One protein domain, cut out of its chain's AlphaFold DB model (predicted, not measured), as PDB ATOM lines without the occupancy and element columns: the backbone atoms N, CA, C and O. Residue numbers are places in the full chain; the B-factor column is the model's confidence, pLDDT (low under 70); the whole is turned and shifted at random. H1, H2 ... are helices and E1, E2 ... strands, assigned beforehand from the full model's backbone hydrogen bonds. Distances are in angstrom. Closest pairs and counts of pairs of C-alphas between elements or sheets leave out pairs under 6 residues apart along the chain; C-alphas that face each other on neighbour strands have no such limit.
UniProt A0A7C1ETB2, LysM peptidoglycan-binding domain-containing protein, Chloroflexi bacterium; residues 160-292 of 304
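Overview. This is residues 160 to 292 of the 304 residues of the protein "LysM peptidoglycan-binding domain-containing protein" of Chloroflexi bacterium (UniProt A0A7C1ETB2). A long helix, H3, runs through the middle, with H1 and H2 crossing it on one side and H4 and H5 following on the other, so that H3, H4 and H5 run in turn to and fro. A small strand hairpin, E1 and E2, sits on the H1 and H2 side, away from H4 and H5, and a long link without a named element leads from it to H3. The printed part has 133 residues, with five named helices and two named strands in the order H1 H2 E1 E2 H3 H4 H5; the sheet, E1 - E2, is antiparallel, and the class is mostly helix. The whole is compact, with a radius of gyration of the C-alphas of 14.2 A and spans of 38 by 35 by 26 A.

Arrangement. Start with H1, residues 167 to 183, and H2, residues 185 to 197, a helical hairpin running opposite ways at 35.0 degrees, only just a steep tilt. They touch through residues 177 to 181 and 187 to 192 alone, closest at the C-alphas of Leu 180 and Tyr 188, 4.9 A apart. Next find the hairpin of E1, residues 198 to 201, and E2, residues 206 to 209, where N 199 and O 208 are 2.9 A apart, within hydrogen-bond range. Residues 207 to 208 of E2 also pair, antiparallel, with residues 218 to 219. H3, residues 229 to 249, is the hub, touching three helices. Its residues 229 to 236 alone touch H1, about perpendicular at 87 degrees, with the C-alphas of Ala 176 and Ala 233 closest at 4.6 A. Its residues 236 to 244 alone touch H2, the same way at a steep tilt of 59 degrees, with those of Tyr 194 and Ala 240 closest at 5.1 A. H4, residues 255 to 271, touches H3 at a shallow tilt of 29 degrees, opposite ways, closest at the C-alphas of His 242 and Ala 261, 5.4 A. H5, residues 276 to 290, touches H4 at a shallow tilt of 14 degrees, opposite ways, closest at those of Tyr 262 and Leu 286, 6.0 A. H3 with H4 and H4 with H5 are helical hairpins; H3 and H5 are apart. The helix packing is part aligned, part crossed: 2 of 5 touching pairs are at a shallow tilt. Every O i to N i+4 pair is within hydrogen-bond range in H1, H4 and H5, against 8 of 9 in H2 and 15 of 17 in H3.

Along the chain. Find C-alpha 167 at (150.409, 139.247, 100.268); from there H1 runs 24.3 A. H2 spans 18.8 A. H3 begins at C-alpha 229, (158.257, 129.822, 109.292), and runs 30.7 A. H4 spans 24.7 A, and H5 runs 20.6 A to C-alpha 290 at (144.442, 118.892, 131.499).

Size, cuts and confidence. The two C-alphas farthest apart are those of Glu 161 and Ser 291, 40.5 A. The printed part has no cut, and its one long link is E2 to H3, residues 210 to 228. The mean pLDDT of the printed part is 71.7, and 55 residues are under 70: residues 160 to 171, 182, 196 to 226 and 243 to 253.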
ATOM      1  N   TYR A 160     147.560 126.357  97.266       50.91
ATOM      2  CA  TYR A 160     148.178 127.675  97.202       50.91
ATOM      3  C   TYR A 160     147.244 128.776  96.663       50.91
ATOM      4  O   TYR A 160     147.352 129.906  97.134       50.91
ATOM      5  N   GLU A 161     146.299 128.469  95.763       50.47
ATOM      6  CA  GLU A 161     145.286 129.430  95.272       50.47
ATOM      7  C   GLU A 161     144.138 129.652  96.261       50.47
ATOM      8  O   GLU A 161     143.502 130.705  96.266       50.47
ATOM      9  N   ARG A 162     143.856 128.654  97.110       56.09
ATOM     10  CA  ARG A 162     142.790 128.737  98.121       56.09
ATOM     11  C   ARG A 162     143.185 129.624  99.303       56.09
ATOM     12  O   ARG A 162     142.310 130.102 100.026       56.09
ATOM     13  N   VAL A 163     144.487 129.866  99.487       63.97
ATOM     14  CA  VAL A 163     145.013 130.785 100.502       63.97
ATOM     15  C   VAL A 163     144.878 132.222 100.004       63.97
ATOM     16  O   VAL A 163     145.699 132.715  99.235       63.97
ATOM     17  N   THR A 164     143.849 132.917 100.476       59.00
ATOM     18  CA  THR A 164     143.613 134.339 100.193       59.00
ATOM     19  C   THR A 164     143.924 135.194 101.426       59.00
ATOM     20  O   THR A 164     143.930 134.703 102.551       59.00
ATOM     21  N   GLY A 165     144.236 136.476 101.241       62.94
ATOM     22  CA  GLY A 165     144.590 137.384 102.338       62.94
ATOM     23  C   GLY A 165     145.587 138.451 101.899       62.94
ATOM     24  O   GLY A 165     145.756 138.704 100.705       62.94
ATOM     25  N   THR A 166     146.280 139.077 102.853       62.56
ATOM     26  CA  THR A 166     147.371 140.003 102.515       62.56
ATOM     27  C   THR A 166     148.525 139.245 101.852       62.56
ATOM     28  O   THR A 166     148.818 138.106 102.216       62.56
ATOM     29  N   ALA A 167     149.254 139.878 100.924       59.75
ATOM     30  CA  ALA A 167     150.409 139.247 100.268       59.75
ATOM     31  C   ALA A 167     151.460 138.731 101.272       59.75
ATOM     32  O   ALA A 167     152.145 137.741 101.023       59.75
ATOM     33  N   SER A 168     151.575 139.399 102.425       61.91
ATOM     34  CA  SER A 168     152.465 138.985 103.507       61.91
ATOM     35  C   SER A 168     151.986 137.700 104.194       61.91
ATOM     36  O   SER A 168     152.796 136.814 104.451       61.91
ATOM     37  N   PHE A 169     150.682 137.584 104.454       67.81
ATOM     38  CA  PHE A 169     150.064 136.406 105.052       67.81
ATOM     39  C   PHE A 169     150.181 135.199 104.121       67.81
ATOM     40  O   PHE A 169     150.711 134.167 104.527       67.81
ATOM     41  N   VAL A 170     149.791 135.363 102.853       68.88
ATOM     42  CA  VAL A 170     149.867 134.309 101.829       68.88
ATOM     43  C   VAL A 170     151.291 133.757 101.733       68.88
ATOM     44  O   VAL A 170     151.495 132.549 101.816       68.88
ATOM     45  N   ARG A 171     152.296 134.641 101.679       68.06
ATOM     46  CA  ARG A 171     153.710 134.243 101.637       68.06
ATOM     47  C   ARG A 171     154.136 133.429 102.859       68.06
ATOM     48  O   ARG A 171     154.895 132.478 102.698       68.06
ATOM     49  N   ARG A 172     153.684 133.790 104.066       73.12
ATOM     50  CA  ARG A 172     154.022 133.057 105.300       73.12
ATOM     51  C   ARG A 172     153.417 131.656 105.304       73.12
ATOM     52  O   ARG A 172     154.136 130.704 105.578       73.12
ATOM     53  N   ILE A 173     152.142 131.527 104.934       75.50
ATOM     54  CA  ILE A 173     151.474 130.221 104.825       75.50
ATOM     55  C   ILE A 173     152.161 129.347 103.774       75.50
ATOM     56  O   ILE A 173     152.461 128.190 104.049       75.50
ATOM     57  N   HIS A 174     152.477 129.899 102.601       73.94
ATOM     58  CA  HIS A 174     153.208 129.161 101.565       73.94
ATOM     59  C   HIS A 174     154.601 128.740 102.037       73.94
ATOM     60  O   HIS A 174     154.975 127.593 101.844       73.94
ATOM     61  N   SER A 175     155.331 129.620 102.728       74.44
ATOM     62  CA  SER A 175     156.655 129.285 103.275       74.44
ATOM     63  C   SER A 175     156.576 128.151 104.303       74.44
ATOM     64  O   SER A 175     157.446 127.288 104.331       74.44
ATOM     65  N   ALA A 176     155.528 128.130 105.129       79.50
ATOM     66  CA  ALA A 176     155.299 127.075 106.111       79.50
ATOM     67  C   ALA A 176     154.937 125.736 105.455       79.50
ATOM     68  O   ALA A 176     155.448 124.698 105.863       79.50
ATOM     69  N   LEU A 177     154.099 125.755 104.414       75.12
ATOM     70  CA  LEU A 177     153.786 124.564 103.621       75.12
ATOM     71  C   LEU A 177     155.027 124.016 102.911       75.12
ATOM     72  O   LEU A 177     155.256 122.811 102.954       75.12
ATOM     73  N   ASP A 178     155.856 124.887 102.334       70.88
ATOM     74  CA  ASP A 178     157.124 124.495 101.711       70.88
ATOM     75  C   ASP A 178     158.074 123.862 102.745       70.88
ATOM     76  O   ASP A 178     158.721 122.852 102.463       70.88
ATOM     77  N   TRP A 179     158.131 124.418 103.961       82.25
ATOM     78  CA  TRP A 179     158.919 123.853 105.055       82.25
ATOM     79  C   TRP A 179     158.390 122.480 105.489       82.25
ATOM     80  O   TRP A 179     159.179 121.545 105.605       82.25
ATOM     81  N   LEU A 180     157.072 122.317 105.662       78.44
ATOM     82  CA  LEU A 180     156.466 121.016 105.980       78.44
ATOM     83  C   LEU A 180     156.777 119.995 104.889       78.44
ATOM     84  O   LEU A 180     157.208 118.892 105.191       78.44
ATOM     85  N   GLN A 181     156.635 120.367 103.619       74.19
ATOM     86  CA  GLN A 181     156.918 119.467 102.504       74.19
ATOM     87  C   GLN A 181     158.373 118.976 102.502       74.19
ATOM     88  O   GLN A 181     158.636 117.834 102.129       74.19
ATOM     89  N   ALA A 182     159.311 119.831 102.916       65.50
ATOM     90  CA  ALA A 182     160.732 119.505 102.963       65.50
ATOM     91  C   ALA A 182     161.145 118.681 104.195       65.50
ATOM     92  O   ALA A 182     162.140 117.963 104.118       65.50
ATOM     93  N   ASN A 183     160.417 118.785 105.313       76.19
ATOM     94  CA  ASN A 183     160.841 118.224 106.603       76.19
ATOM     95  C   ASN A 183     159.906 117.128 107.150       76.19
ATOM     96  O   ASN A 183     160.348 116.294 107.935       76.19
ATOM     97  N   ASP A 184     158.628 117.107 106.758       81.25
ATOM     98  CA  ASP A 184     157.602 116.194 107.279       81.25
ATOM     99  C   ASP A 184     156.424 116.049 106.289       81.25
ATOM    100  O   ASP A 184     155.435 116.791 106.325       81.25
ATOM    101  N   ALA A 185     156.535 115.081 105.373       73.25
ATOM    102  CA  ALA A 185     155.553 114.863 104.308       73.25
ATOM    103  C   ALA A 185     154.146 114.513 104.838       73.25
ATOM    104  O   ALA A 185     153.142 114.894 104.233       73.25
ATOM    105  N   ASP A 186     154.054 113.831 105.982       77.62
ATOM    106  CA  ASP A 186     152.772 113.485 106.600       77.62
ATOM    107  C   ASP A 186     152.100 114.717 107.208       77.62
ATOM    108  O   ASP A 186     150.899 114.937 107.014       77.62
ATOM    109  N   ALA A 187     152.866 115.560 107.906       82.50
ATOM    110  CA  ALA A 187     152.377 116.839 108.404       82.50
ATOM    111  C   ALA A 187     151.968 117.775 107.256       82.50
ATOM    112  O   ALA A 187     150.924 118.425 107.347       82.50
ATOM    113  N   TYR A 188     152.727 117.787 106.153       80.31
ATOM    114  CA  TYR A 188     152.362 118.504 104.931       80.31
ATOM    115  C   TYR A 188     151.015 118.034 104.384       80.31
ATOM    116  O   TYR A 188     150.128 118.857 104.168       80.31
ATOM    117  N   ASN A 189     150.827 116.724 104.208       75.00
ATOM    118  CA  ASN A 189     149.582 116.170 103.677       75.00
ATOM    119  C   ASN A 189     148.380 116.544 104.552       75.00
ATOM    120  O   ASN A 189     147.352 116.976 104.030       75.00
ATOM    121  N   ARG A 190     148.521 116.469 105.882       78.31
ATOM    122  CA  ARG A 190     147.471 116.882 106.831       78.31
ATOM    123  C   ARG A 190     147.149 118.369 106.722       78.31
ATOM    124  O   ARG A 190     145.980 118.728 106.587       78.31
ATOM    125  N   ALA A 191     148.167 119.230 106.741       79.56
ATOM    126  CA  ALA A 191     147.995 120.676 106.599       79.56
ATOM    127  C   ALA A 191     147.351 121.041 105.252       79.56
ATOM    128  O   ALA A 191     146.445 121.872 105.196       79.56
ATOM    129  N   ASN A 192     147.763 120.372 104.177       73.00
ATOM    130  CA  ASN A 192     147.229 120.551 102.834       73.00
ATOM    131  C   ASN A 192     145.741 120.167 102.757       73.00
ATOM    132  O   ASN A 192     144.923 120.946 102.258       73.00
ATOM    133  N   THR A 193     145.366 119.009 103.313       71.38
ATOM    134  CA  THR A 193     143.963 118.588 103.428       71.38
ATOM    135  C   THR A 193     143.156 119.597 104.237       71.38
ATOM    136  O   THR A 193     142.109 120.038 103.770       71.38
ATOM    137  N   TYR A 194     143.649 120.036 105.395       74.12
ATOM    138  CA  TYR A 194     142.957 121.019 106.228       74.12
ATOM    139  C   TYR A 194     142.714 122.351 105.505       74.12
ATOM    140  O   TYR A 194     141.580 122.826 105.470       74.12
ATOM    141  N   ILE A 195     143.731 122.926 104.851       71.00
ATOM    142  CA  ILE A 195     143.579 124.203 104.133       71.00
ATOM    143  C   ILE A 195     142.574 124.080 102.978       71.00
ATOM    144  O   ILE A 195     141.858 125.034 102.675       71.00
ATOM    145  N   SER A 196     142.453 122.905 102.353       64.44
ATOM    146  CA  SER A 196     141.444 122.680 101.310       64.44
ATOM    147  C   SER A 196     139.995 122.764 101.819       64.44
ATOM    148  O   SER A 196     139.090 123.019 101.024       64.44
ATOM    149  N   LEU A 197     139.783 122.594 103.129       60.16
ATOM    150  CA  LEU A 197     138.471 122.578 103.782       60.16
ATOM    151  C   LEU A 197     138.067 123.934 104.380       60.16
ATOM    152  O   LEU A 197     136.928 124.090 104.824       60.16
ATOM    153  N   ILE A 198     138.968 124.921 104.413       58.09
ATOM    154  CA  ILE A 198     138.713 126.218 105.055       58.09
ATOM    155  C   ILE A 198     138.608 127.358 104.042       58.09
ATOM    156  O   ILE A 198     139.250 127.355 102.995       58.09
ATOM    157  N   ARG A 199     137.798 128.377 104.361       55.41
ATOM    158  CA  ARG A 199     137.737 129.619 103.584       55.41
ATOM    159  C   ARG A 199     138.529 130.704 104.295       55.41
ATOM    160  O   ARG A 199     138.163 131.155 105.382       55.41
ATOM    161  N   ILE A 200     139.629 131.127 103.684       54.72
ATOM    162  CA  ILE A 200     140.453 132.184 104.262       54.72
ATOM    163  C   ILE A 200     139.780 133.541 104.018       54.72
ATOM    164  O   ILE A 200     139.309 133.820 102.916       54.72
ATOM    165  N   SER A 201     139.643 134.350 105.071       49.31
ATOM    166  CA  SER A 201     138.976 135.651 105.007       49.31
ATOM    167  C   SER A 201     139.981 136.758 104.700       49.31
ATOM    168  O   SER A 201     141.073 136.808 105.264       49.31
ATOM    169  N   LEU A 202     139.569 137.702 103.850       47.97
ATOM    170  CA  LEU A 202     140.337 138.903 103.505       47.97
ATOM    171  C   LEU A 202     140.449 139.903 104.672       47.97
ATOM    172  O   LEU A 202     141.297 140.792 104.636       47.97
ATOM    173  N   TYR A 203     139.618 139.761 105.709       43.56
ATOM    174  CA  TYR A 203     139.601 140.654 106.863       43.56
ATOM    175  C   TYR A 203     140.271 139.989 108.080       43.56
ATOM    176  O   TYR A 203     139.735 139.044 108.660       43.56
ATOM    177  N   ASN A 204     141.407 140.564 108.507       50.19
ATOM    178  CA  ASN A 204     142.132 140.332 109.775       50.19
ATOM    179  C   ASN A 204     143.144 139.170 109.875       50.19
ATOM    180  O   ASN A 204     143.379 138.719 110.994       50.19
ATOM    181  N   ASP A 205     143.755 138.684 108.785       48.00
ATOM    182  CA  ASP A 205     144.646 137.502 108.847       48.00
ATOM    183  C   ASP A 205     143.950 136.307 109.552       48.00
ATOM    184  O   ASP A 205     144.533 135.608 110.383       48.00
ATOM    185  N   ARG A 206     142.650 136.119 109.279       47.28
ATOM    186  CA  ARG A 206     141.812 135.053 109.852       47.28
ATOM    187  C   ARG A 206     141.422 134.081 108.749       47.28
ATOM    188  O   ARG A 206     140.871 134.505 107.736       47.28
ATOM    189  N   ALA A 207     141.609 132.782 108.967       43.44
ATOM    190  CA  ALA A 207     140.865 131.785 108.201       43.44
ATOM    191  C   ALA A 207     139.674 131.288 109.013       43.44
ATOM    192  O   ALA A 207     139.781 131.076 110.220       43.44
ATOM    193  N   THR A 208     138.544 131.120 108.335       42.97
ATOM    194  CA  THR A 208     137.328 130.544 108.901       42.97
ATOM    195  C   THR A 208     137.008 129.277 108.124       42.97
ATOM    196  O   THR A 208     136.716 129.339 106.928       42.97
ATOM    197  N   ALA A 209     137.041 128.117 108.775       38.25
ATOM    198  CA  ALA A 209     136.441 126.923 108.189       38.25
ATOM    199  C   ALA A 209     134.950 127.199 107.909       38.25
ATOM    200  O   ALA A 209     134.213 127.571 108.819       38.25
ATOM    201  N   SER A 210     134.499 127.086 106.658       42.59
ATOM    202  CA  SER A 210     133.111 127.372 106.269       42.59
ATOM    203  C   SER A 210     132.564 126.217 105.425       42.59
ATOM    204  O   SER A 210     133.225 125.885 104.440       42.59
ATOM    205  N   PRO A 211     131.382 125.629 105.717       47.22
ATOM    206  CA  PRO A 211     130.584 125.678 106.940       47.22
ATOM    207  C   PRO A 211     130.699 124.347 107.708       47.22
ATOM    208  O   PRO A 211     130.027 123.371 107.385       47.22
ATOM    209  N   MET A 212     131.503 124.313 108.771       44.31
ATOM    210  CA  MET A 212     131.229 123.377 109.864       44.31
ATOM    211  C   MET A 212     130.129 124.048 110.700       44.31
ATOM    212  O   MET A 212     130.359 125.134 111.240       44.31
ATOM    213  N   GLN A 213     128.903 123.509 110.705       42.12
ATOM    214  CA  GLN A 213     127.793 124.098 111.470       42.12
ATOM    215  C   GLN A 213     128.225 124.315 112.931       42.12
ATOM    216  O   GLN A 213     128.729 123.395 113.562       42.12
ATOM    217  N   GLY A 214     128.053 125.531 113.461       44.88
ATOM    218  CA  GLY A 214     128.294 125.832 114.882       44.88
ATOM    219  C   GLY A 214     129.511 126.702 115.206       44.88
ATOM    220  O   GLY A 214     129.575 127.215 116.315       44.88
ATOM    221  N   GLY A 215     130.405 126.962 114.244       46.03
ATOM    222  CA  GLY A 215     131.539 127.874 114.419       46.03
ATOM    223  C   GLY A 215     132.656 127.270 115.274       46.03
ATOM    224  O   GLY A 215     132.481 126.913 116.426       46.03
ATOM    225  N   GLY A 216     133.873 127.128 114.795       51.31
ATOM    226  CA  GLY A 216     134.445 127.402 113.496       51.31
ATOM    227  C   GLY A 216     135.925 127.361 113.785       51.31
ATOM    228  O   GLY A 216     136.397 128.179 114.563       51.31
ATOM    229  N   CYS A 217     136.629 126.377 113.249       52.91
ATOM    230  CA  CYS A 217     138.072 126.344 113.345       52.91
ATOM    231  C   CYS A 217     138.636 127.635 112.767       52.91
ATOM    232  O   CYS A 217     138.561 127.901 111.561       52.91
ATOM    233  N   LEU A 218     139.050 128.501 113.683       49.97
ATOM    234  CA  LEU A 218     139.664 129.763 113.374       49.97
ATOM    235  C   LEU A 218     141.148 129.459 113.344       49.97
ATOM    236  O   LEU A 218     141.715 129.162 114.386       49.97
ATOM    237  N   VAL A 219     141.778 129.653 112.188       48.84
ATOM    238  CA  VAL A 219     143.228 129.883 112.067       48.84
ATOM    239  C   VAL A 219     143.502 131.227 112.750       48.84
ATOM    240  O   VAL A 219     143.778 132.250 112.122       48.84
ATOM    241  N   ARG A 220     143.253 131.302 114.054       44.41
ATOM    242  CA  ARG A 220     143.360 132.513 114.845       44.41
ATOM    243  C   ARG A 220     144.842 132.617 115.149       44.41
ATOM    244  O   ARG A 220     145.385 131.829 115.904       44.41
ATOM    245  N   ALA A 221     145.492 133.602 114.539       48.81
ATOM    246  CA  ALA A 221     146.864 133.998 114.854       48.81
ATOM    247  C   ALA A 221     148.013 133.078 114.385       48.81
ATOM    248  O   ALA A 221     149.135 133.293 114.844       48.81
ATOM    249  N   LEU A 222     147.810 132.153 113.430       48.66
ATOM    250  CA  LEU A 222     148.895 131.249 112.994       48.66
ATOM    251  C   LEU A 222     150.090 131.939 112.318       48.66
ATOM    252  O   LEU A 222     151.102 131.297 112.077       48.66
ATOM    253  N   ALA A 223     149.998 133.224 111.976       52.47
ATOM    254  CA  ALA A 223     151.078 133.905 111.273       52.47
ATOM    255  C   ALA A 223     151.123 135.398 111.601       52.47
ATOM    256  O   ALA A 223     150.993 136.240 110.701       52.47
ATOM    257  N   ARG A 224     151.327 135.736 112.884       60.34
ATOM    258  CA  ARG A 224     151.774 137.094 113.244       60.34
ATOM    259  C   ARG A 224     152.993 137.447 112.383       60.34
ATOM    260  O   ARG A 224     153.785 136.575 112.035       60.34
ATOM    261  N   SER A 225     153.129 138.715 112.006       60.31
ATOM    262  CA  SER A 225     154.137 139.157 111.030       60.31
ATOM    263  C   SER A 225     155.582 138.798 111.401       60.31
ATOM    264  O   SER A 225     156.415 138.695 110.507       60.31
ATOM    265  N   ASN A 226     155.869 138.588 112.687       69.50
ATOM    266  CA  ASN A 226     157.184 138.266 113.239       69.50
ATOM    267  C   ASN A 226     157.389 136.779 113.580       69.50
ATOM    268  O   ASN A 226     158.397 136.434 114.191       69.50
ATOM    269  N   MET A 227     156.445 135.904 113.240       75.31
ATOM    270  CA  MET A 227     156.537 134.488 113.574       75.31
ATOM    271  C   MET A 227     157.487 133.743 112.613       75.31
ATOM    272  O   MET A 227     157.357 133.922 111.398       75.31
ATOM    273  N   PRO A 228     158.409 132.898 113.120       81.62
ATOM    274  CA  PRO A 228     159.252 132.037 112.286       81.62
ATOM    275  C   PRO A 228     158.431 131.073 111.426       81.62
ATOM    276  O   PRO A 228     157.343 130.653 111.825       81.62
ATOM    277  N   VAL A 229     158.955 130.693 110.260       79.19
ATOM    278  CA  VAL A 229     158.257 129.822 109.292       79.19
ATOM    279  C   VAL A 229     157.926 128.460 109.903       79.19
ATOM    280  O   VAL A 229     156.834 127.937 109.700       79.19
ATOM    281  N   GLU A 230     158.839 127.932 110.707       85.25
ATOM    282  CA  GLU A 230     158.723 126.678 111.445       85.25
ATOM    283  C   GLU A 230     157.546 126.738 112.421       85.25
ATOM    284  O   GLU A 230     156.724 125.830 112.491       85.25
ATOM    285  N   MET A 231     157.402 127.856 113.131       84.50
ATOM    286  CA  MET A 231     156.299 128.060 114.066       84.50
ATOM    287  C   MET A 231     154.955 128.172 113.338       84.50
ATOM    288  O   MET A 231     153.971 127.584 113.782       84.50
ATOM    289  N   VAL A 232     154.912 128.844 112.182       83.75
ATOM    290  CA  VAL A 232     153.715 128.857 111.321       83.75
ATOM    291  C   VAL A 232     153.376 127.433 110.849       83.75
ATOM    292  O   VAL A 232     152.205 127.055 110.834       83.75
ATOM    293  N   ALA A 233     154.378 126.614 110.517       85.00
ATOM    294  CA  ALA A 233     154.200 125.211 110.134       85.00
ATOM    295  C   ALA A 233     153.664 124.344 111.286       85.00
ATOM    296  O   ALA A 233     152.707 123.594 111.091       85.00
ATOM    297  N   ALA A 234     154.211 124.489 112.496       87.62
ATOM    298  CA  ALA A 234     153.731 123.794 113.694       87.62
ATOM    299  C   ALA A 234     152.277 124.153 114.023       87.62
ATOM    300  O   ALA A 234     151.485 123.304 114.431       87.62
ATOM    301  N   LEU A 235     151.915 125.416 113.816       82.75
ATOM    302  CA  LEU A 235     150.565 125.921 114.004       82.75
ATOM    303  C   LEU A 235     149.589 125.377 112.953       82.75
ATOM    304  O   LEU A 235     148.498 124.937 113.307       82.75
ATOM    305  N   LEU A 236     149.989 125.317 111.680       81.44
ATOM    306  CA  LEU A 236     149.202 124.647 110.637       81.44
ATOM    307  C   LEU A 236     148.991 123.160 110.939       81.44
ATOM    308  O   LEU A 236     147.899 122.643 110.713       81.44
ATOM    309  N   TYR A 237     150.012 122.482 111.463       86.50
ATOM    310  CA  TYR A 237     149.921 121.080 111.858       86.50
ATOM    311  C   TYR A 237     148.955 120.860 113.034       86.50
ATOM    312  O   TYR A 237     148.122 119.951 112.976       86.50
ATOM    313  N   HIS A 238     149.032 121.700 114.073       85.19
ATOM    314  CA  HIS A 238     148.101 121.663 115.207       85.19
ATOM    315  C   HIS A 238     146.660 121.811 114.724       85.19
ATOM    316  O   HIS A 238     145.818 120.964 115.003       85.19
ATOM    317  N   GLU A 239     146.397 122.846 113.931       78.19
ATOM    318  CA  GLU A 239     145.064 123.130 113.409       78.19
ATOM    319  C   GLU A 239     144.564 122.010 112.501       78.19
ATOM    320  O   GLU A 239     143.424 121.585 112.631       78.19
ATOM    321  N   ALA A 240     145.414 121.453 111.637       79.62
ATOM    322  CA  ALA A 240     145.031 120.301 110.830       79.62
ATOM    323  C   ALA A 240     144.636 119.098 111.696       79.62
ATOM    324  O   ALA A 240     143.657 118.417 111.404       79.62
ATOM    325  N   THR A 241     145.359 118.852 112.784       79.38
ATOM    326  CA  THR A 241     145.074 117.750 113.710       79.38
ATOM    327  C   THR A 241     143.776 117.985 114.479       79.38
ATOM    328  O   THR A 241     142.910 117.114 114.517       79.38
ATOM    329  N   HIS A 242     143.618 119.183 115.034       75.56
ATOM    330  CA  HIS A 242     142.494 119.568 115.875       75.56
ATOM    331  C   HIS A 242     141.194 119.725 115.071       75.56
ATOM    332  O   HIS A 242     140.150 119.157 115.387       75.56
ATOM    333  N   CYS A 243     141.249 120.443 113.954       69.69
ATOM    334  CA  CYS A 243     140.063 120.847 113.211       69.69
ATOM    335  C   CYS A 243     139.505 119.795 112.266       69.69
ATOM    336  O   CYS A 243     138.310 119.813 111.963       69.69
ATOM    337  N   MET A 244     140.324 118.841 111.820       66.38
ATOM    338  CA  MET A 244     139.793 117.675 111.110       66.38
ATOM    339  C   MET A 244     138.928 116.797 112.027       66.38
ATOM    340  O   MET A 244     137.980 116.177 111.545       66.38
ATOM    341  N   GLN A 245     139.187 116.790 113.341       65.31
ATOM    342  CA  GLN A 245     138.300 116.133 114.303       65.31
ATOM    343  C   GLN A 245     136.965 116.888 114.408       65.31
ATOM    344  O   GLN A 245     135.910 116.263 114.379       65.31
ATOM    345  N   PHE A 246     136.965 118.229 114.399       61.09
ATOM    346  CA  PHE A 246     135.716 119.013 114.390       61.09
ATOM    347  C   PHE A 246     134.822 118.651 113.194       61.09
ATOM    348  O   PHE A 246     133.609 118.480 113.336       61.09
ATOM    349  N   ALA A 247     135.436 118.474 112.016       53.72
ATOM    350  CA  ALA A 247     134.749 118.102 110.781       53.72
ATOM    351  C   ALA A 247     133.985 116.768 110.881       53.72
ATOM    352  O   ALA A 247     133.037 116.555 110.129       53.72
ATOM    353  N   THR A 248     134.392 115.879 111.793       57.31
ATOM    354  CA  THR A 248     133.778 114.560 111.989       57.31
ATOM    355  C   THR A 248     132.708 114.545 113.083       57.31
ATOM    356  O   THR A 248     131.742 113.801 112.944       57.31
ATOM    357  N   VAL A 249     132.823 115.369 114.135       55.56
ATOM    358  CA  VAL A 249     131.850 115.404 115.253       55.56
ATOM    359  C   VAL A 249     130.743 116.459 115.128       55.56
ATOM    360  O   VAL A 249     129.735 116.345 115.827       55.56
ATOM    361  N   GLY A 250     130.886 117.476 114.267       53.44
ATOM    362  CA  GLY A 250     129.817 118.449 113.966       53.44
ATOM    363  C   GLY A 250     129.293 119.256 115.168       53.44
ATOM    364  O   GLY A 250     128.190 119.795 115.114       53.44
ATOM    365  N   SER A 251     130.053 119.305 116.264       58.44
ATOM    366  CA  SER A 251     129.709 119.924 117.550       58.44
ATOM    367  C   SER A 251     130.983 120.428 118.248       58.44
ATOM    368  O   SER A 251     132.080 120.251 117.719       58.44
ATOM    369  N   LEU A 252     130.858 121.090 119.409       61.78
ATOM    370  CA  LEU A 252     132.019 121.513 120.208       61.78
ATOM    371  C   LEU A 252     132.939 120.313 120.481       61.78
ATOM    372  O   LEU A 252     132.467 119.269 120.932       61.78
ATOM    373  N   LEU A 253     134.239 120.468 120.219       64.38
ATOM    374  CA  LEU A 253     135.206 119.404 120.471       64.38
ATOM    375  C   LEU A 253     135.275 119.087 121.974       64.38
ATOM    376  O   LEU A 253     135.296 120.011 122.793       64.38
ATOM    377  N   PRO A 254     135.314 117.799 122.359       72.00
ATOM    378  CA  PRO A 254     135.520 117.422 123.748       72.00
ATOM    379  C   PRO A 254     136.929 117.829 124.197       72.00
ATOM    380  O   PRO A 254     137.872 117.761 123.411       72.00
ATOM    381  N   LYS A 255     137.104 118.150 125.484       79.50
ATOM    382  CA  LYS A 255     138.413 118.457 126.100       79.50
ATOM    383  C   LYS A 255     139.517 117.472 125.692       79.50
ATOM    384  O   LYS A 255     140.649 117.873 125.446       79.50
ATOM    385  N   ALA A 256     139.188 116.181 125.610       80.75
ATOM    386  CA  ALA A 256     140.140 115.139 125.236       80.75
ATOM    387  C   ALA A 256     140.773 115.360 123.846       80.75
ATOM    388  O   ALA A 256     141.952 115.068 123.673       80.75
ATOM    389  N   ALA A 257     140.021 115.907 122.885       77.88
ATOM    390  CA  ALA A 257     140.516 116.232 121.548       77.88
ATOM    391  C   ALA A 257     141.503 117.414 121.567       77.88
ATOM    392  O   ALA A 257     142.547 117.358 120.920       77.88
ATOM    393  N   GLU A 258     141.217 118.447 122.364       78.44
ATOM    394  CA  GLU A 258     142.117 119.596 122.554       78.44
ATOM    395  C   GLU A 258     143.441 119.153 123.207       78.44
ATOM    396  O   GLU A 258     144.532 119.472 122.734       78.44
ATOM    397  N   VAL A 259     143.354 118.339 124.265       85.44
ATOM    398  CA  VAL A 259     144.520 117.767 124.960       85.44
ATOM    399  C   VAL A 259     145.369 116.916 124.010       85.44
ATOM    400  O   VAL A 259     146.597 117.024 124.016       85.44
ATOM    401  N   ASP A 260     144.735 116.082 123.184       86.56
ATOM    402  CA  ASP A 260     145.430 115.254 122.197       86.56
ATOM    403  C   ASP A 260     146.128 116.103 121.121       86.56
ATOM    404  O   ASP A 260     147.298 115.871 120.813       86.56
ATOM    405  N   ALA A 261     145.476 117.158 120.620       83.81
ATOM    406  CA  ALA A 261     146.072 118.076 119.650       83.81
ATOM    407  C   ALA A 261     147.333 118.771 120.197       83.81
ATOM    408  O   ALA A 261     148.354 118.833 119.504       83.81
ATOM    409  N   TYR A 262     147.317 119.235 121.452       88.12
ATOM    410  CA  TYR A 262     148.508 119.819 122.083       88.12
ATOM    411  C   TYR A 262     149.624 118.798 122.312       88.12
ATOM    412  O   TYR A 262     150.792 119.118 122.083       88.12
ATOM    413  N   LYS A 263     149.297 117.558 122.697       92.75
ATOM    414  CA  LYS A 263     150.289 116.473 122.806       92.75
ATOM    415  C   LYS A 263     150.959 116.193 121.463       92.75
ATOM    416  O   LYS A 263     152.187 116.123 121.396       92.75
ATOM    417  N   GLN A 264     150.175 116.103 120.390       90.88
ATOM    418  CA  GLN A 264     150.699 115.900 119.038       90.88
ATOM    419  C   GLN A 264     151.553 117.082 118.565       90.88
ATOM    420  O   GLN A 264     152.611 116.871 117.972       90.88
ATOM    421  N   GLN A 265     151.148 118.319 118.864       90.12
ATOM    422  CA  GLN A 265     151.926 119.510 118.529       90.12
ATOM    423  C   GLN A 265     153.271 119.551 119.266       90.12
ATOM    424  O   GLN A 265     154.293 119.821 118.640       90.12
ATOM    425  N   ILE A 266     153.295 119.263 120.572       93.06
ATOM    426  CA  ILE A 266     154.538 119.201 121.361       93.06
ATOM    427  C   ILE A 266     155.467 118.129 120.792       93.06
ATOM    428  O   ILE A 266     156.625 118.428 120.512       93.06
ATOM    429  N   ALA A 267     154.952 116.928 120.519       94.31
ATOM    430  CA  ALA A 267     155.743 115.857 119.917       94.31
ATOM    431  C   ALA A 267     156.285 116.238 118.527       94.31
ATOM    432  O   ALA A 267     157.416 115.898 118.184       94.31
ATOM    433  N   PHE A 268     155.501 116.957 117.719       93.44
ATOM    434  CA  PHE A 268     155.960 117.510 116.445       93.44
ATOM    435  C   PHE A 268     157.112 118.504 116.652       93.44
ATOM    436  O   PHE A 268     158.158 118.371 116.021       93.44
ATOM    437  N   MET A 269     156.959 119.458 117.572       93.31
ATOM    438  CA  MET A 269     157.984 120.465 117.863       93.31
ATOM    439  C   MET A 269     159.278 119.846 118.414       93.31
ATOM    440  O   MET A 269     160.369 120.285 118.059       93.31
ATOM    441  N   GLU A 270     159.184 118.797 119.233       94.62
ATOM    442  CA  GLU A 270     160.349 118.056 119.731       94.62
ATOM    443  C   GLU A 270     161.111 117.366 118.595       94.62
ATOM    444  O   GLU A 270     162.332 117.504 118.504       94.62
ATOM    445  N   ARG A 271     160.402 116.672 117.693       94.56
ATOM    446  CA  ARG A 271     161.019 115.990 116.540       94.56
ATOM    447  C   ARG A 271     161.724 116.950 115.586       94.56
ATOM    448  O   ARG A 271     162.718 116.571 114.976       94.56
ATOM    449  N   HIS A 272     161.216 118.174 115.478       89.94
ATOM    450  CA  HIS A 272     161.710 119.194 114.552       89.94
ATOM    451  C   HIS A 272     162.641 120.227 115.202       89.94
ATOM    452  O   HIS A 272     162.964 121.239 114.587       89.94
ATOM    453  N   GLY A 273     163.103 119.976 116.433       91.69
ATOM    454  CA  GLY A 273     164.181 120.748 117.058       91.69
ATOM    455  C   GLY A 273     163.802 122.166 117.491       91.69
ATOM    456  O   GLY A 273     164.649 123.060 117.478       91.69
ATOM    457  N   PHE A 274     162.544 122.395 117.873       92.00
ATOM    458  CA  PHE A 274     162.103 123.691 118.396       92.00
ATOM    459  C   PHE A 274     162.776 124.020 119.736       92.00
ATOM    460  O   PHE A 274     163.220 123.136 120.471       92.00
ATOM    461  N   SER A 275     162.845 125.312 120.073       91.06
ATOM    462  CA  SER A 275     163.526 125.761 121.290       91.06
ATOM    463  C   SER A 275     162.844 125.235 122.558       91.06
ATOM    464  O   SER A 275     161.622 125.067 122.617       91.06
ATOM    465  N   ALA A 276     163.640 125.030 123.610       92.12
ATOM    466  CA  ALA A 276     163.127 124.620 124.916       92.12
ATOM    467  C   ALA A 276     162.104 125.623 125.477       92.12
ATOM    468  O   ALA A 276     161.132 125.211 126.100       92.12
ATOM    469  N   GLU A 277     162.293 126.917 125.211       89.00
ATOM    470  CA  GLU A 277     161.361 127.981 125.596       89.00
ATOM    471  C   GLU A 277     159.997 127.819 124.910       89.00
ATOM    472  O   GLU A 277     158.960 127.871 125.569       89.00
ATOM    473  N   THR A 278     159.981 127.555 123.599       86.19
ATOM    474  CA  THR A 278     158.735 127.307 122.862       86.19
ATOM    475  C   THR A 278     158.043 126.042 123.360       86.19
ATOM    476  O   THR A 278     156.842 126.058 123.617       86.19
ATOM    477  N   LEU A 279     158.787 124.950 123.550       90.75
ATOM    478  CA  LEU A 279     158.228 123.704 124.078       90.75
ATOM    479  C   LEU A 279     157.625 123.889 125.472       90.75
ATOM    480  O   LEU A 279     156.542 123.376 125.750       90.75
ATOM    481  N   ASP A 280     158.301 124.636 126.338       91.81
ATOM    482  CA  ASP A 280     157.829 124.909 127.690       91.81
ATOM    483  C   ASP A 280     156.540 125.744 127.697       91.81
ATOM    484  O   ASP A 280     155.594 125.401 128.407       91.81
ATOM    485  N   TYR A 281     156.437 126.757 126.833       87.94
ATOM    486  CA  TYR A 281     155.197 127.512 126.629       87.94
ATOM    487  C   TYR A 281     154.007 126.592 126.304       87.94
ATOM    488  O   TYR A 281     152.972 126.644 126.973       87.94
ATOM    489  N   TYR A 282     154.164 125.685 125.337       88.62
ATOM    490  CA  TYR A 282     153.088 124.764 124.955       88.62
ATOM    491  C   TYR A 282     152.778 123.711 126.020       88.62
ATOM    492  O   TYR A 282     151.615 123.342 126.187       88.62
ATOM    493  N   ARG A 283     153.773 123.258 126.791       93.50
ATOM    494  CA  ARG A 283     153.544 122.348 127.927       93.50
ATOM    495  C   ARG A 283     152.710 123.003 129.028       93.50
ATOM    496  O   ARG A 283     151.866 122.330 129.612       93.50
ATOM    497  N   ARG A 284     152.878 124.307 129.281       90.38
ATOM    498  CA  ARG A 284     152.024 125.048 130.231       90.38
ATOM    499  C   ARG A 284     150.580 125.137 129.747       90.38
ATOM    500  O   ARG A 284     149.664 124.957 130.547       90.38
ATOM    501  N   ILE A 285     150.374 125.361 128.447       86.69
ATOM    502  CA  ILE A 285     149.033 125.353 127.846       86.69
ATOM    503  C   ILE A 285     148.394 123.966 127.974       86.69
ATOM    504  O   ILE A 285     147.251 123.861 128.416       86.69
ATOM    505  N   LEU A 286     149.137 122.901 127.658       90.31
ATOM    506  CA  LEU A 286     148.664 121.527 127.825       90.31
ATOM    507  C   LEU A 286     148.246 121.250 129.279       90.31
ATOM    508  O   LEU A 286     147.130 120.790 129.512       90.31
ATOM    509  N   ALA A 287     149.095 121.594 130.252       90.75
ATOM    510  CA  ALA A 287     148.804 121.402 131.673       90.75
ATOM    511  C   ALA A 287     147.547 122.172 132.122       90.75
ATOM    512  O   ALA A 287     146.742 121.662 132.904       90.75
ATOM    513  N   TYR A 288     147.347 123.385 131.599       87.44
ATOM    514  CA  TYR A 288     146.138 124.166 131.848       87.44
ATOM    515  C   TYR A 288     144.882 123.433 131.364       87.44
ATOM    516  O   TYR A 288     143.929 123.308 132.138       87.44
ATOM    517  N   TYR A 289     144.882 122.912 130.133       83.31
ATOM    518  CA  TYR A 289     143.741 122.166 129.593       83.31
ATOM    519  C   TYR A 289     143.503 120.847 130.329       83.31
ATOM    520  O   TYR A 289     142.354 120.513 130.608       83.31
ATOM    521  N   GLU A 290     144.559 120.125 130.708       89.56
ATOM    522  CA  GLU A 290     144.442 118.892 131.499       89.56
ATOM    523  C   GLU A 290     143.791 119.141 132.870       89.56
ATOM    524  O   GLU A 290     143.016 118.300 133.331       89.56
ATOM    525  N   SER A 291     144.025 120.314 133.476       87.88
ATOM    526  CA  SER A 291     143.436 120.702 134.767       87.88
ATOM    527  C   SER A 291     141.959 121.121 134.718       87.88
ATOM    528  O   SER A 291     141.332 121.219 135.773       87.88
ATOM    529  N   GLN A 292     141.392 121.380 133.532       84.69
ATOM    530  CA  GLN A 292     139.989 121.795 133.423       84.69
ATOM    531  C   GLN A 292     139.028 120.614 133.662       84.69
ATOM    532  O   GLN A 292     139.372 119.477 133.335       84.69
TER     533      GLN A 292